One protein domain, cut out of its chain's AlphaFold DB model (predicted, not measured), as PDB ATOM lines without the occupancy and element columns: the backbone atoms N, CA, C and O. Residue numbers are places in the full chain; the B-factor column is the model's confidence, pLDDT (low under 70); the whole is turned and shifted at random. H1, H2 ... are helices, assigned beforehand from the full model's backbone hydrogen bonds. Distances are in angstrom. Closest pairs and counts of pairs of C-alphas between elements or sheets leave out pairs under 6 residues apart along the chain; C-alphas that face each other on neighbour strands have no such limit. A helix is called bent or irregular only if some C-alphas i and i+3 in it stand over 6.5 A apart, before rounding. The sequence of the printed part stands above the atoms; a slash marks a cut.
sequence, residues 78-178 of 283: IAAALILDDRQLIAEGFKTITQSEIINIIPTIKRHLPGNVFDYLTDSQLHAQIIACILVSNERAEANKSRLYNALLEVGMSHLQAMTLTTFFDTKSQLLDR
ATOM      1  N   ILE A  78       5.878 -49.165  -9.288       94.31
ATOM      2  CA  ILE A  78       5.686 -50.528  -9.791       94.31
ATOM      3  C   ILE A  78       6.816 -50.890 -10.756       94.31
ATOM      4  O   ILE A  78       7.379 -51.977 -10.651       94.31
ATOM      5  N   ALA A  79       7.179 -49.982 -11.664       93.12
ATOM      6  CA  ALA A  79       8.290 -50.194 -12.585       93.12
ATOM      7  C   ALA A  79       9.607 -50.419 -11.823       93.12
ATOM      8  O   ALA A  79      10.326 -51.369 -12.117       93.12
ATOM      9  N   ALA A  80       9.886 -49.621 -10.789       93.75
ATOM     10  CA  ALA A  80      11.070 -49.776  -9.948       93.75
ATOM     11  C   ALA A  80      11.095 -51.132  -9.226       93.75
ATOM     12  O   ALA A  80      12.140 -51.780  -9.174       93.75
ATOM     13  N   ALA A  81       9.951 -51.596  -8.714       92.62
ATOM     14  CA  ALA A  81       9.837 -52.923  -8.110       92.62
ATOM     15  C   ALA A  81      10.143 -54.048  -9.114       92.62
ATOM     16  O   ALA A  81      10.908 -54.953  -8.796       92.62
ATOM     17  N   LEU A  82       9.621 -53.961 -10.343       90.69
ATOM     18  CA  LEU A  82       9.910 -54.941 -11.400       90.69
ATOM     19  C   LEU A  82      11.395 -54.965 -11.776       90.69
ATOM     20  O   LEU A  82      11.969 -56.038 -11.922       90.69
ATOM     21  N   ILE A  83      12.018 -53.791 -11.899       89.38
ATOM     22  CA  ILE A  83      13.440 -53.647 -12.247       89.38
ATOM     23  C   ILE A  83      14.343 -54.219 -11.154       89.38
ATOM     24  O   ILE A  83      15.382 -54.813 -11.447       89.38
ATOM     25  N   LEU A  84      13.964 -54.026  -9.888       89.06
ATOM     26  CA  LEU A  84      14.704 -54.571  -8.758       89.06
ATOM     27  C   LEU A  84      14.619 -56.105  -8.718       89.06
ATOM     28  O   LEU A  84      15.639 -56.753  -8.478       89.06
ATOM     29  N   ASP A  85      13.428 -56.656  -8.967       85.44
ATOM     30  CA  ASP A  85      13.155 -58.098  -8.935       85.44
ATOM     31  C   ASP A  85      13.762 -58.847 -10.134       85.44
ATOM     32  O   ASP A  85      14.218 -59.982  -9.982       85.44
ATOM     33  N   ASP A  86      13.770 -58.236 -11.321       82.44
ATOM     34  CA  ASP A  86      14.232 -58.854 -12.563       82.44
ATOM     35  C   ASP A  86      15.047 -57.863 -13.408       82.44
ATOM     36  O   ASP A  86      14.544 -57.134 -14.267       82.44
ATOM     37  N   ARG A  87      16.362 -57.854 -13.165       75.19
ATOM     38  CA  ARG A  87      17.304 -56.960 -13.857       75.19
ATOM     39  C   ARG A  87      17.432 -57.254 -15.358       75.19
ATOM     40  O   ARG A  87      17.898 -56.380 -16.088       75.19
ATOM     41  N   GLN A  88      17.043 -58.446 -15.826       76.94
ATOM     42  CA  GLN A  88      17.143 -58.818 -17.244       76.94
ATOM     43  C   GLN A  88      16.115 -58.074 -18.106       76.94
ATOM     44  O   GLN A  88      16.402 -57.783 -19.266       76.94
ATOM     45  N   LEU A  89      14.993 -57.640 -17.515       76.50
ATOM     46  CA  LEU A  89      13.948 -56.859 -18.195       76.50
ATOM     47  C   LEU A  89      14.495 -55.631 -18.934       76.50
ATOM     48  O   LEU A  89      14.028 -55.291 -20.022       76.50
ATOM     49  N   ILE A  90      15.490 -54.959 -18.348       73.56
ATOM     50  CA  ILE A  90      16.097 -53.762 -18.940       73.56
ATOM     51  C   ILE A  90      17.024 -54.123 -20.100       73.56
ATOM     52  O   ILE A  90      16.987 -53.469 -21.141       73.56
ATOM     53  N   ALA A  91      17.831 -55.174 -19.940       66.44
ATOM     54  CA  ALA A  91      18.807 -55.591 -20.943       66.44
ATOM     55  C   ALA A  91      18.142 -56.056 -22.251       66.44
ATOM     56  O   ALA A  91      18.688 -55.852 -23.337       66.44
ATOM     57  N   GLU A  92      16.958 -56.656 -22.148       66.38
ATOM     58  CA  GLU A  92      16.250 -57.240 -23.287       66.38
ATOM     59  C   GLU A  92      15.339 -56.230 -23.999       66.38
ATOM     60  O   GLU A  92      15.327 -56.191 -25.230       66.38
ATOM     61  N   GLY A  93      14.628 -55.377 -23.247       61.97
ATOM     62  CA  GLY A  93      13.608 -54.473 -23.798       61.97
ATOM     63  C   GLY A  93      13.993 -52.992 -23.895       61.97
ATOM     64  O   GLY A  93      13.380 -52.259 -24.668       61.97
ATOM     65  N   PHE A  94      14.993 -52.530 -23.134       68.50
ATOM     66  CA  PHE A  94      15.277 -51.100 -22.946       68.50
ATOM     67  C   PHE A  94      16.784 -50.794 -22.972       68.50
ATOM     68  O   PHE A  94      17.318 -50.126 -22.085       68.50
ATOM     69  N   LYS A  95      17.463 -51.271 -24.027       60.16
ATOM     70  CA  LYS A  95      18.925 -51.204 -24.271       60.16
ATOM     71  C   LYS A  95      19.571 -49.807 -24.207       60.16
ATOM     72  O   LYS A  95      20.784 -49.697 -24.354       60.16
ATOM     73  N   THR A  96      18.790 -48.748 -24.021       57.38
ATOM     74  CA  THR A  96      19.207 -47.350 -24.160       57.38
ATOM     75  C   THR A  96      19.690 -46.687 -22.872       57.38
ATOM     76  O   THR A  96      20.238 -45.596 -22.957       57.38
ATOM     77  N   ILE A  97      19.507 -47.289 -21.691       63.06
ATOM     78  CA  ILE A  97      19.984 -46.678 -20.440       63.06
ATOM     79  C   ILE A  97      21.373 -47.220 -20.117       63.06
ATOM     80  O   ILE A  97      21.511 -48.376 -19.705       63.06
ATOM     81  N   THR A  98      22.415 -46.403 -20.284       61.19
ATOM     82  CA  THR A  98      23.761 -46.846 -19.912       61.19
ATOM     83  C   THR A  98      23.925 -46.795 -18.391       61.19
ATOM     84  O   THR A  98      23.592 -45.810 -17.733       61.19
ATOM     85  N   GLN A  99      24.458 -47.868 -17.793       65.00
ATOM     86  CA  GLN A  99      24.728 -47.904 -16.345       65.00
ATOM     87  C   GLN A  99      25.652 -46.759 -15.896       65.00
ATOM     88  O   GLN A  99      25.527 -46.268 -14.776       65.00
ATOM     89  N   SER A 100      26.542 -46.301 -16.781       62.31
ATOM     90  CA  SER A 100      27.441 -45.166 -16.559       62.31
ATOM     91  C   SER A 100      26.711 -43.842 -16.333       62.31
ATOM     92  O   SER A 100      27.132 -43.066 -15.479       62.31
ATOM     93  N   GLU A 101      25.608 -43.583 -17.041       67.94
ATOM     94  CA  GLU A 101      24.815 -42.360 -16.846       67.94
ATOM     95  C   GLU A 101      24.182 -42.346 -15.450       67.94
ATOM     96  O   GLU A 101      24.290 -41.360 -14.725       67.94
ATOM     97  N   ILE A 102      23.598 -43.472 -15.024       71.62
ATOM     98  CA  ILE A 102      22.917 -43.584 -13.725       71.62
ATOM     99  C   ILE A 102      23.894 -43.417 -12.555       71.62
ATOM    100  O   ILE A 102      23.577 -42.726 -11.583       71.62
ATOM    101  N   ILE A 103      25.078 -44.035 -12.637       72.38
ATOM    102  CA  ILE A 103      26.096 -43.970 -11.574       72.38
ATOM    103  C   ILE A 103      26.480 -42.515 -11.274       72.38
ATOM    104  O   ILE A 103      26.617 -42.146 -10.108       72.38
ATOM    105  N   ASN A 104      26.570 -41.673 -12.304       77.25
ATOM    106  CA  ASN A 104      26.937 -40.264 -12.159       77.25
ATOM    107  C   ASN A 104      25.810 -39.400 -11.563       77.25
ATOM    108  O   ASN A 104      26.079 -38.345 -10.989       77.25
ATOM    109  N   ILE A 105      24.555 -39.851 -11.642       84.94
ATOM    110  CA  ILE A 105      23.379 -39.117 -11.152       84.94
ATOM    111  C   ILE A 105      23.140 -39.342  -9.647       84.94
ATOM    112  O   ILE A 105      22.688 -38.431  -8.946       84.94
ATOM    113  N   ILE A 106      23.452 -40.532  -9.119       88.56
ATOM    114  CA  ILE A 106      23.182 -40.896  -7.712       88.56
ATOM    115  C   ILE A 106      23.772 -39.888  -6.705       88.56
ATOM    116  O   ILE A 106      23.036 -39.471  -5.803       88.56
ATOM    117  N   PRO A 107      25.046 -39.453  -6.819       90.50
ATOM    118  CA  PRO A 107      25.616 -38.476  -5.890       90.50
ATOM    119  C   PRO A 107      24.867 -37.140  -5.906       90.50
ATOM    120  O   PRO A 107      24.673 -36.525  -4.856       90.50
ATOM    121  N   THR A 108      24.409 -36.705  -7.083       91.00
ATOM    122  CA  THR A 108      23.633 -35.473  -7.249       91.00
ATOM    123  C   THR A 108      22.288 -35.570  -6.539       91.00
ATOM    124  O   THR A 108      21.926 -34.646  -5.812       91.00
ATOM    125  N   ILE A 109      21.587 -36.700  -6.665       90.44
ATOM    126  CA  ILE A 109      20.323 -36.942  -5.958       90.44
ATOM    127  C   ILE A 109      20.546 -36.954  -4.444       90.44
ATOM    128  O   ILE A 109      19.879 -36.218  -3.718       90.44
ATOM    129  N   LYS A 110      21.525 -37.731  -3.959       91.44
ATOM    130  CA  LYS A 110      21.821 -37.845  -2.521       91.44
ATOM    131  C   LYS A 110      22.164 -36.509  -1.865       91.44
ATOM    132  O   LYS A 110      21.830 -36.306  -0.705       91.44
ATOM    133  N   ARG A 111      22.801 -35.593  -2.600       92.00
ATOM    134  CA  ARG A 111      23.142 -34.250  -2.107       92.00
ATOM    135  C   ARG A 111      21.925 -33.337  -1.934       92.00
ATOM    136  O   ARG A 111      21.961 -32.452  -1.086       92.00
ATOM    137  N   HIS A 112      20.891 -33.513  -2.753       90.75
ATOM    138  CA  HIS A 112      19.755 -32.587  -2.817       90.75
ATOM    139  C   HIS A 112      18.487 -33.110  -2.141       90.75
ATOM    140  O   HIS A 112      17.589 -32.312  -1.875       90.75
ATOM    141  N   LEU A 113      18.398 -34.412  -1.857       89.31
ATOM    142  CA  LEU A 113      17.279 -34.974  -1.108       89.31
ATOM    143  C   LEU A 113      17.502 -34.899   0.410       89.31
ATOM    144  O   LEU A 113      18.637 -35.027   0.876       89.31
ATOM    145  N   PRO A 114      16.423 -34.745   1.197       88.31
ATOM    146  CA  PRO A 114      16.481 -34.848   2.650       88.31
ATOM    147  C   PRO A 114      17.085 -36.180   3.123       88.31
ATOM    148  O   PRO A 114      16.727 -37.248   2.626       88.31
ATOM    149  N   GLY A 115      17.975 -36.131   4.121       86.56
ATOM    150  CA  GLY A 115      18.692 -37.317   4.611       86.56
ATOM    151  C   GLY A 115      17.783 -38.438   5.131       86.56
ATOM    152  O   GLY A 115      18.084 -39.611   4.930       86.56
ATOM    153  N   ASN A 116      16.630 -38.085   5.710       87.88
ATOM    154  CA  ASN A 116      15.635 -39.030   6.233       87.88
ATOM    155  C   ASN A 116      15.007 -39.935   5.155       87.88
ATOM    156  O   ASN A 116      14.476 -40.992   5.485       87.88
ATOM    157  N   VAL A 117      15.078 -39.563   3.870       89.56
ATOM    158  CA  VAL A 117      14.667 -40.433   2.752       89.56
ATOM    159  C   VAL A 117      15.527 -41.699   2.718       89.56
ATOM    160  O   VAL A 117      15.014 -42.804   2.533       89.56
ATOM    161  N   PHE A 118      16.831 -41.554   2.952       92.50
ATOM    162  CA  PHE A 118      17.800 -42.646   2.860       92.50
ATOM    163  C   PHE A 118      17.802 -43.565   4.089       92.50
ATOM    164  O   PHE A 118      18.318 -44.676   4.009       92.50
ATOM    165  N   ASP A 119      17.137 -43.177   5.183       93.19
ATOM    166  CA  ASP A 119      16.892 -44.066   6.329       93.19
ATOM    167  C   ASP A 119      15.962 -45.240   5.968       93.19
ATOM    168  O   ASP A 119      15.952 -46.277   6.638       93.19
ATOM    169  N   TYR A 120      15.159 -45.077   4.911       93.81
ATOM    170  CA  TYR A 120      14.130 -46.033   4.493       93.81
ATOM    171  C   TYR A 120      14.297 -46.527   3.051       93.81
ATOM    172  O   TYR A 120      13.485 -47.337   2.599       93.81
ATOM    173  N   LEU A 121      15.332 -46.068   2.345       93.94
ATOM    174  CA  LEU A 121      15.590 -46.387   0.946       93.94
ATOM    175  C   LEU A 121      17.015 -46.916   0.768       93.94
ATOM    176  O   LEU A 121      17.991 -46.219   1.029       93.94
ATOM    177  N   THR A 122      17.136 -48.150   0.285       93.00
ATOM    178  CA  THR A 122      18.439 -48.754  -0.033       93.00
ATOM    179  C   THR A 122      18.991 -48.254  -1.368       93.00
ATOM    180  O   THR A 122      18.238 -47.862  -2.260       93.00
ATOM    181  N   ASP A 123      20.305 -48.371  -1.569       91.06
ATOM    182  CA  ASP A 123      20.954 -47.970  -2.827       91.06
ATOM    183  C   ASP A 123      20.426 -48.731  -4.051       91.06
ATOM    184  O   ASP A 123      20.254 -48.147  -5.120       91.06
ATOM    185  N   SER A 124      20.109 -50.023  -3.904       90.44
ATOM    186  CA  SER A 124      19.532 -50.811  -5.004       90.44
ATOM    187  C   SER A 124      18.118 -50.349  -5.372       90.44
ATOM    188  O   SER A 124      17.775 -50.315  -6.551       90.44
ATOM    189  N   GLN A 125      17.311 -49.965  -4.379       93.94
ATOM    190  CA  GLN A 125      15.973 -49.413  -4.605       93.94
ATOM    191  C   GLN A 125      16.044 -48.026  -5.244       93.94
ATOM    192  O   GLN A 125      15.327 -47.772  -6.208       93.94
ATOM    193  N   LEU A 126      16.947 -47.165  -4.760       93.69
ATOM    194  CA  LEU A 126      17.210 -45.855  -5.351       93.69
ATOM    195  C   LEU A 126      17.599 -45.996  -6.828       93.69
ATOM    196  O   LEU A 126      17.016 -45.345  -7.691       93.69
ATOM    197  N   HIS A 127      18.536 -46.894  -7.133       91.19
ATOM    198  CA  HIS A 127      18.958 -47.169  -8.504       91.19
ATOM    199  C   HIS A 127      17.786 -47.630  -9.389       91.19
ATOM    200  O   HIS A 127      17.602 -47.116 -10.492       91.19
ATOM    201  N   ALA A 128      16.950 -48.551  -8.899       91.69
ATOM    202  CA  ALA A 128      15.774 -49.018  -9.633       91.69
ATOM    203  C   ALA A 128      14.738 -47.903  -9.875       91.69
ATOM    204  O   ALA A 128      14.155 -47.834 -10.955       91.69
ATOM    205  N   GLN A 129      14.540 -46.999  -8.909       94.00
ATOM    206  CA  GLN A 129      13.654 -45.840  -9.054       94.00
ATOM    207  C   GLN A 129      14.163 -44.836 -10.084       94.00
ATOM    208  O   GLN A 129      13.362 -44.309 -10.853       94.00
ATOM    209  N   ILE A 130      15.477 -44.602 -10.145       92.19
ATOM    210  CA  ILE A 130      16.081 -43.731 -11.161       92.19
ATOM    211  C   ILE A 130      15.836 -44.308 -12.559       92.19
ATOM    212  O   ILE A 130      15.346 -43.593 -13.431       92.19
ATOM    213  N   ILE A 131      16.088 -45.609 -12.759       90.19
ATOM    214  CA  ILE A 131      15.800 -46.286 -14.034       90.19
ATOM    215  C   ILE A 131      14.314 -46.166 -14.379       90.19
ATOM    216  O   ILE A 131      13.971 -45.785 -15.495       90.19
ATOM    217  N   ALA A 132      13.426 -46.450 -13.425       91.81
ATOM    218  CA  ALA A 132      11.987 -46.355 -13.635       91.81
ATOM    219  C   ALA A 132      11.547 -44.937 -14.033       91.81
ATOM    220  O   ALA A 132      10.743 -44.790 -14.950       91.81
ATOM    221  N   CYS A 133      12.092 -43.896 -13.393       91.75
ATOM    222  CA  CYS A 133      11.826 -42.504 -13.759       91.75
ATOM    223  C   CYS A 133      12.274 -42.207 -15.190       91.75
ATOM    224  O   CYS A 133      11.536 -41.577 -15.938       91.75
ATOM    225  N   ILE A 134      13.463 -42.677 -15.575       89.00
ATOM    226  CA  ILE A 134      13.997 -42.480 -16.924       89.00
ATOM    227  C   ILE A 134      13.089 -43.147 -17.963       89.00
ATOM    228  O   ILE A 134      12.738 -42.516 -18.957       89.00
ATOM    229  N   LEU A 135      12.662 -44.388 -17.718       88.25
ATOM    230  CA  LEU A 135      11.814 -45.137 -18.646       88.25
ATOM    231  C   LEU A 135      10.407 -44.555 -18.775       88.25
ATOM    232  O   LEU A 135       9.884 -44.469 -19.875       88.25
ATOM    233  N   VAL A 136       9.786 -44.177 -17.657       88.56
ATOM    234  CA  VAL A 136       8.388 -43.709 -17.622       88.56
ATOM    235  C   VAL A 136       8.270 -42.222 -17.986       88.56
ATOM    236  O   VAL A 136       7.157 -41.721 -18.149       88.56
ATOM    237  N   SER A 137       9.393 -41.507 -18.119       81.94
ATOM    238  CA  SER A 137       9.411 -40.082 -18.457       81.94
ATOM    239  C   SER A 137       8.616 -39.811 -19.744       81.94
ATOM    240  O   SER A 137       8.919 -40.339 -20.811       81.94
ATOM    241  N   ASN A 138       7.532 -39.038 -19.629       66.75
ATOM    242  CA  ASN A 138       6.613 -38.776 -20.736       66.75
ATOM    243  C   ASN A 138       6.046 -37.350 -20.653       66.75
ATOM    244  O   ASN A 138       5.922 -36.799 -19.559       66.75
ATOM    245  N   GLU A 139       5.719 -36.762 -21.808       51.78
ATOM    246  CA  GLU A 139       5.692 -35.318 -22.149       51.78
ATOM    247  C   GLU A 139       4.782 -34.378 -21.318       51.78
ATOM    248  O   GLU A 139       4.653 -33.202 -21.644       51.78
ATOM    249  N   ARG A 140       4.131 -34.846 -20.246       52.72
ATOM    250  CA  ARG A 140       3.082 -34.102 -19.517       52.72
ATOM    251  C   ARG A 140       3.405 -33.754 -18.061       52.72
ATOM    252  O   ARG A 140       2.485 -33.523 -17.282       52.72
ATOM    253  N   ALA A 141       4.674 -33.736 -17.664       54.97
ATOM    254  CA  ALA A 141       5.035 -33.234 -16.340       54.97
ATOM    255  C   ALA A 141       5.019 -31.693 -16.336       54.97
ATOM    256  O   ALA A 141       5.567 -31.066 -17.239       54.97
ATOM    257  N   GLU A 142       4.398 -31.072 -15.331       55.81
ATOM    258  CA  GLU A 142       4.485 -29.622 -15.116       55.81
ATOM    259  C   GLU A 142       5.820 -29.272 -14.440       55.81
ATOM    260  O   GLU A 142       6.315 -29.998 -13.576       55.81
ATOM    261  N   ALA A 143       6.452 -28.179 -14.872       53.69
ATOM    262  CA  ALA A 143       7.811 -27.831 -14.464       53.69
ATOM    263  C   ALA A 143       7.878 -27.343 -13.009       53.69
ATOM    264  O   ALA A 143       7.592 -26.180 -12.726       53.69
ATOM    265  N   ASN A 144       8.362 -28.197 -12.103       59.72
ATOM    266  CA  ASN A 144       8.851 -27.754 -10.800       59.72
ATOM    267  C   ASN A 144      10.343 -27.392 -10.908       59.72
ATOM    268  O   ASN A 144      11.203 -28.270 -11.003       59.72
ATOM    269  N   LYS A 145      10.666 -26.093 -10.925       68.12
ATOM    270  CA  LYS A 145      12.049 -25.581 -11.024       68.12
ATOM    271  C   LYS A 145      12.780 -25.687  -9.678       68.12
ATOM    272  O   LYS A 145      13.149 -24.677  -9.079       68.12
ATOM    273  N   SER A 146      12.955 -26.904  -9.171       80.00
ATOM    274  CA  SER A 146      13.658 -27.147  -7.909       80.00
ATOM    275  C   SER A 146      15.187 -27.108  -8.081       80.00
ATOM    276  O   SER A 146      15.717 -27.130  -9.195       80.00
ATOM    277  N   ARG A 147      15.927 -27.076  -6.962       86.31
ATOM    278  CA  ARG A 147      17.401 -27.171  -6.978       86.31
ATOM    279  C   ARG A 147      17.884 -28.503  -7.559       86.31
ATOM    280  O   ARG A 147      18.846 -28.511  -8.317       86.31
ATOM    281  N   LEU A 148      17.193 -29.599  -7.233       88.50
ATOM    282  CA  LEU A 148      17.495 -30.923  -7.776       88.50
ATOM    283  C   LEU A 148      17.315 -30.937  -9.299       88.50
ATOM    284  O   LEU A 148      18.191 -31.432  -9.997       88.50
ATOM    285  N   TYR A 149      16.237 -30.335  -9.810       90.50
ATOM    286  CA  TYR A 149      15.992 -30.244 -11.248       90.50
ATOM    287  C   TYR A 149      17.160 -29.583 -11.993       90.50
ATOM    288  O   TYR A 149      17.693 -30.173 -12.929       90.50
ATOM    289  N   ASN A 150      17.611 -28.407 -11.543       89.44
ATOM    290  CA  ASN A 150      18.738 -27.714 -12.180       89.44
ATOM    291  C   ASN A 150      20.034 -28.537 -12.102       89.44
ATOM    292  O   ASN A 150      20.722 -28.688 -13.106       89.44
ATOM    293  N   ALA A 151      20.321 -29.145 -10.947       89.94
ATOM    294  CA  ALA A 151      21.510 -29.978 -10.771       89.94
ATOM    295  C   ALA A 151      21.508 -31.232 -11.669       89.94
ATOM    296  O   ALA A 151      22.567 -31.702 -12.077       89.94
ATOM    297  N   LEU A 152      20.331 -31.785 -11.988       90.31
ATOM    298  CA  LEU A 152      20.197 -32.907 -12.922       90.31
ATOM    299  C   LEU A 152      20.476 -32.485 -14.371       90.31
ATOM    300  O   LEU A 152      21.105 -33.239 -15.113       90.31
ATOM    301  N   LEU A 153      20.052 -31.282 -14.768       89.25
ATOM    302  CA  LEU A 153      20.376 -30.734 -16.089       89.25
ATOM    303  C   LEU A 153      21.882 -30.490 -16.247       89.25
ATOM    304  O   LEU A 153      22.444 -30.799 -17.293       89.25
ATOM    305  N   GLU A 154      22.545 -29.987 -15.201       88.56
ATOM    306  CA  GLU A 154      23.997 -29.741 -15.198       88.56
ATOM    307  C   GLU A 154      24.822 -31.020 -15.404       88.56
ATOM    308  O   GLU A 154      25.892 -30.971 -16.007       88.56
ATOM    309  N   VAL A 155      24.316 -32.176 -14.959       87.31
ATOM    310  CA  VAL A 155      24.953 -33.486 -15.197       87.31
ATOM    311  C   VAL A 155      24.513 -34.151 -16.508       87.31
ATOM    312  O   VAL A 155      24.801 -35.326 -16.726       87.31
ATOM    313  N   GLY A 156      23.835 -33.413 -17.394       85.00
ATOM    314  CA  GLY A 156      23.505 -33.850 -18.753       85.00
ATOM    315  C   GLY A 156      22.198 -34.634 -18.898       85.00
ATOM    316  O   GLY A 156      21.959 -35.218 -19.953       85.00
ATOM    317  N   MET A 157      21.335 -34.664 -17.877       86.38
ATOM    318  CA  MET A 157      20.023 -35.313 -17.979       86.38
ATOM    319  C   MET A 157      19.073 -34.501 -18.870       86.38
ATOM    320  O   MET A 157      19.036 -33.272 -18.797       86.38
ATOM    321  N   SER A 158      18.249 -35.176 -19.679       87.31
ATOM    322  CA  SER A 158      17.231 -34.479 -20.477       87.31
ATOM    323  C   SER A 158      16.180 -33.808 -19.583       87.31
ATOM    324  O   SER A 158      15.860 -34.303 -18.496       87.31
ATOM    325  N   HIS A 159      15.581 -32.714 -20.065       86.69
ATOM    326  CA  HIS A 159      14.531 -31.988 -19.341       86.69
ATOM    327  C   HIS A 159      13.421 -32.905 -18.818       86.69
ATOM    328  O   HIS A 159      13.040 -32.817 -17.651       86.69
ATOM    329  N   LEU A 160      12.941 -33.827 -19.654       85.62
ATOM    330  CA  LEU A 160      11.819 -34.693 -19.313       85.62
ATOM    331  C   LEU A 160      12.150 -35.680 -18.185       85.62
ATOM    332  O   LEU A 160      11.356 -35.872 -17.259       85.62
ATOM    333  N   GLN A 161      13.341 -36.274 -18.238       87.56
ATOM    334  CA  GLN A 161      13.834 -37.188 -17.207       87.56
ATOM    335  C   GLN A 161      14.075 -36.439 -15.891       87.56
ATOM    336  O   GLN A 161      13.618 -36.892 -14.841       87.56
ATOM    337  N   ALA A 162      14.710 -35.263 -15.950       89.12
ATOM    338  CA  ALA A 162      15.001 -34.445 -14.774       89.12
ATOM    339  C   ALA A 162      13.717 -33.991 -14.065       89.12
ATOM    340  O   ALA A 162      13.627 -34.060 -12.836       89.12
ATOM    341  N   MET A 163      12.698 -33.582 -14.828       88.56
ATOM    342  CA  MET A 163      11.383 -33.217 -14.292       88.56
ATOM    343  C   MET A 163      10.674 -34.406 -13.647       88.56
ATOM    344  O   MET A 163      10.178 -34.287 -12.525       88.56
ATOM    345  N   THR A 164      10.647 -35.552 -14.332       90.12
ATOM    346  CA  THR A 164      10.001 -36.775 -13.829       90.12
ATOM    347  C   THR A 164      10.638 -37.219 -12.515       90.12
ATOM    348  O   THR A 164       9.936 -37.469 -11.536       90.12
ATOM    349  N   LEU A 165      11.972 -37.250 -12.472       91.19
ATOM    350  CA  LEU A 165      12.737 -37.672 -11.306       91.19
ATOM    351  C   LEU A 165      12.535 -36.721 -10.124       91.19
ATOM    352  O   LEU A 165      12.272 -37.164  -9.009       91.19
ATOM    353  N   THR A 166      12.603 -35.413 -10.377       91.56
ATOM    354  CA  THR A 166      12.388 -34.391  -9.346       91.56
ATOM    355  C   THR A 166      10.983 -34.491  -8.761       91.56
ATOM    356  O   THR A 166      10.829 -34.605  -7.551       91.56
ATOM    357  N   THR A 167       9.958 -34.537  -9.617       91.50
ATOM    358  CA  THR A 167       8.554 -34.633  -9.186       91.50
ATOM    359  C   THR A 167       8.306 -35.901  -8.374       91.50
ATOM    360  O   THR A 167       7.606 -35.872  -7.358       91.50
ATOM    361  N   PHE A 168       8.900 -37.019  -8.799       92.88
ATOM    362  CA  PHE A 168       8.798 -38.285  -8.089       92.88
ATOM    363  C   PHE A 168       9.391 -38.191  -6.679       92.88
ATOM    364  O   PHE A 168       8.693 -38.498  -5.712       92.88
ATOM    365  N   PHE A 169      10.635 -37.724  -6.531       92.81
ATOM    366  CA  PHE A 169      11.263 -37.643  -5.209       92.81
ATOM    367  C   PHE A 169      10.666 -36.553  -4.316       92.81
ATOM    368  O   PHE A 169      10.522 -36.795  -3.121       92.81
ATOM    369  N   ASP A 170      10.225 -35.422  -4.870       91.19
ATOM    370  CA  ASP A 170       9.480 -34.406  -4.116       91.19
ATOM    371  C   ASP A 170       8.198 -35.012  -3.528       91.19
ATOM    372  O   ASP A 170       7.907 -34.854  -2.341       91.19
ATOM    373  N   THR A 171       7.459 -35.781  -4.338       91.56
ATOM    374  CA  THR A 171       6.262 -36.501  -3.881       91.56
ATOM    375  C   THR A 171       6.618 -37.495  -2.779       91.56
ATOM    376  O   THR A 171       5.927 -37.556  -1.763       91.56
ATOM    377  N   LYS A 172       7.712 -38.253  -2.926       93.56
ATOM    378  CA  LYS A 172       8.174 -39.195  -1.897       93.56
ATOM    379  C   LYS A 172       8.510 -38.489  -0.590       93.56
ATOM    380  O   LYS A 172       7.984 -38.887   0.447       93.56
ATOM    381  N   SER A 173       9.309 -37.427  -0.621       92.62
ATOM    382  CA  SER A 173       9.648 -36.650   0.574       92.62
ATOM    383  C   SER A 173       8.398 -36.100   1.263       92.62
ATOM    384  O   SER A 173       8.228 -36.303   2.463       92.62
ATOM    385  N   GLN A 174       7.454 -35.530   0.506       92.00
ATOM    386  CA  GLN A 174       6.181 -35.057   1.060       92.00
ATOM    387  C   GLN A 174       5.349 -36.182   1.691       92.00
ATOM    388  O   GLN A 174       4.702 -35.970   2.716       92.00
ATOM    389  N   LEU A 175       5.335 -37.378   1.094       92.44
ATOM    390  CA  LEU A 175       4.662 -38.538   1.683       92.44
ATOM    391  C   LEU A 175       5.311 -38.950   3.003       92.44
ATOM    392  O   LEU A 175       4.592 -39.231   3.959       92.44
ATOM    393  N   LEU A 176       6.644 -38.958   3.070       93.75
ATOM    394  CA  LEU A 176       7.372 -39.304   4.289       93.75
ATOM    395  C   LEU A 176       7.075 -38.317   5.422       93.75
ATOM    396  O   LEU A 176       6.794 -38.748   6.537       93.75
ATOM    397  N   ASP A 177       7.052 -37.018   5.119       92.38
ATOM    398  CA  ASP A 177       6.765 -35.960   6.094       92.38
ATOM    399  C   ASP A 177       5.327 -36.031   6.635       92.38
ATOM    400  O   ASP A 177       5.063 -35.683   7.787       92.38
ATOM    401  N   ARG A 178       4.378 -36.516   5.822       93.19
ATOM    402  CA  ARG A 178       2.978 -36.710   6.232       93.19
ATOM    403  C   ARG A 178       2.777 -37.917   7.142       93.19
ATOM    404  O   ARG A 178       1.782 -37.957   7.865       93.19
TER     405      ARG A 178
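Overview. This is residues 78 to 178 of the 283 residues of an uncharacterized protein of Lactiplantibacillus plantarum subsp. plantarum (UniProt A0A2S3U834). What is the shape of this domain? H5 is the core of a body of helices, with H1 packed on one side of it and the first half of H3 crossing it on the opposite side. H6 and H7 form a helical hairpin that fills in beside them: H6 packs on H3, and the first part of H7 packs on H5, while the short H2 and H4 lie far from the middle. What is it made of, and how large is it? The printed part has 101 residues with seven named helices, H1 to H7 in that order, and no named strand; its class is all helix. It is compact, with a radius of gyration of the C-alphas of 13.0 A and spans of 35 by 27 by 24 A.

Along the chain. Where does the first helix begin, and what follows? H1, residues 78 to 85, begins at C-alpha 78 at (5.686, -50.528, -9.791), and H2 is residues 88 to 93. Which helices come next? H3, residues 99 to 112, is 21.0 A long and only just irregular, with C-alphas 104 and 107 6.7 A apart. H4 is residues 115 to 118, and H5, residues 123 to 136, is 19.9 A long. Where does the last helix end? H6 is residues 147 to 154; H7, residues 159 to 178, is 28.5 A long and ends at C-alpha 178 at (2.978, -36.710, 6.232).

Arrangement. What touches the hub, H5? H1 touches it at a steep tilt of 47 degrees, opposite ways, the closest C-alphas being those of Ala 80 and Ala 128, 4.8 A apart. H3 touches it with residues 102 to 106 alone, only just about perpendicular at 72 degrees, closest at Ile 102 and Ile 130, C-alphas 7.3 A apart. H7 touches it with residues 161 to 168 alone at a steep tilt of 51 degrees, opposite ways, closest at Ile 134 and Gln 161, C-alphas 5.3 A apart. Where is H6? H6 and H7 are a hairpin at a shallow tilt of 24 degrees, with the closest C-alphas, of Tyr 149 and Ala 162, 5.6 A apart. H6 also touches H3, at a shallow tilt of 31 degrees, opposite ways, with the closest C-alphas, of His 112 and Leu 148, 5.7 A apart. What of H2 and H4? H2 is close to but not clearly touching H1, the closest C-alphas, of Ile 83 and Leu 89, being 6.8 A apart; H4 stands likewise to H7, with those of Val 117 and Ser 173 6.7 A apart. Do the helices' backbones close up? Every O i to N i+4 pair is within hydrogen-bond range in H1, H2, H5, H6 and H7, and 7 of 10 in H3; H4 is too short for such a pair.

Size, cuts and confidence. How far does it reach? The two C-alphas farthest apart, those of Glu 92 and Arg 178, are 38.3 A apart. Are there cuts or long links? The printed part has no cut and no long link; the link from H5 to H6, 10 residues, is short, and the others are tight. Where is confidence low? The model's pLDDT is under 70 at residues 91 to 101 and 138 to 145.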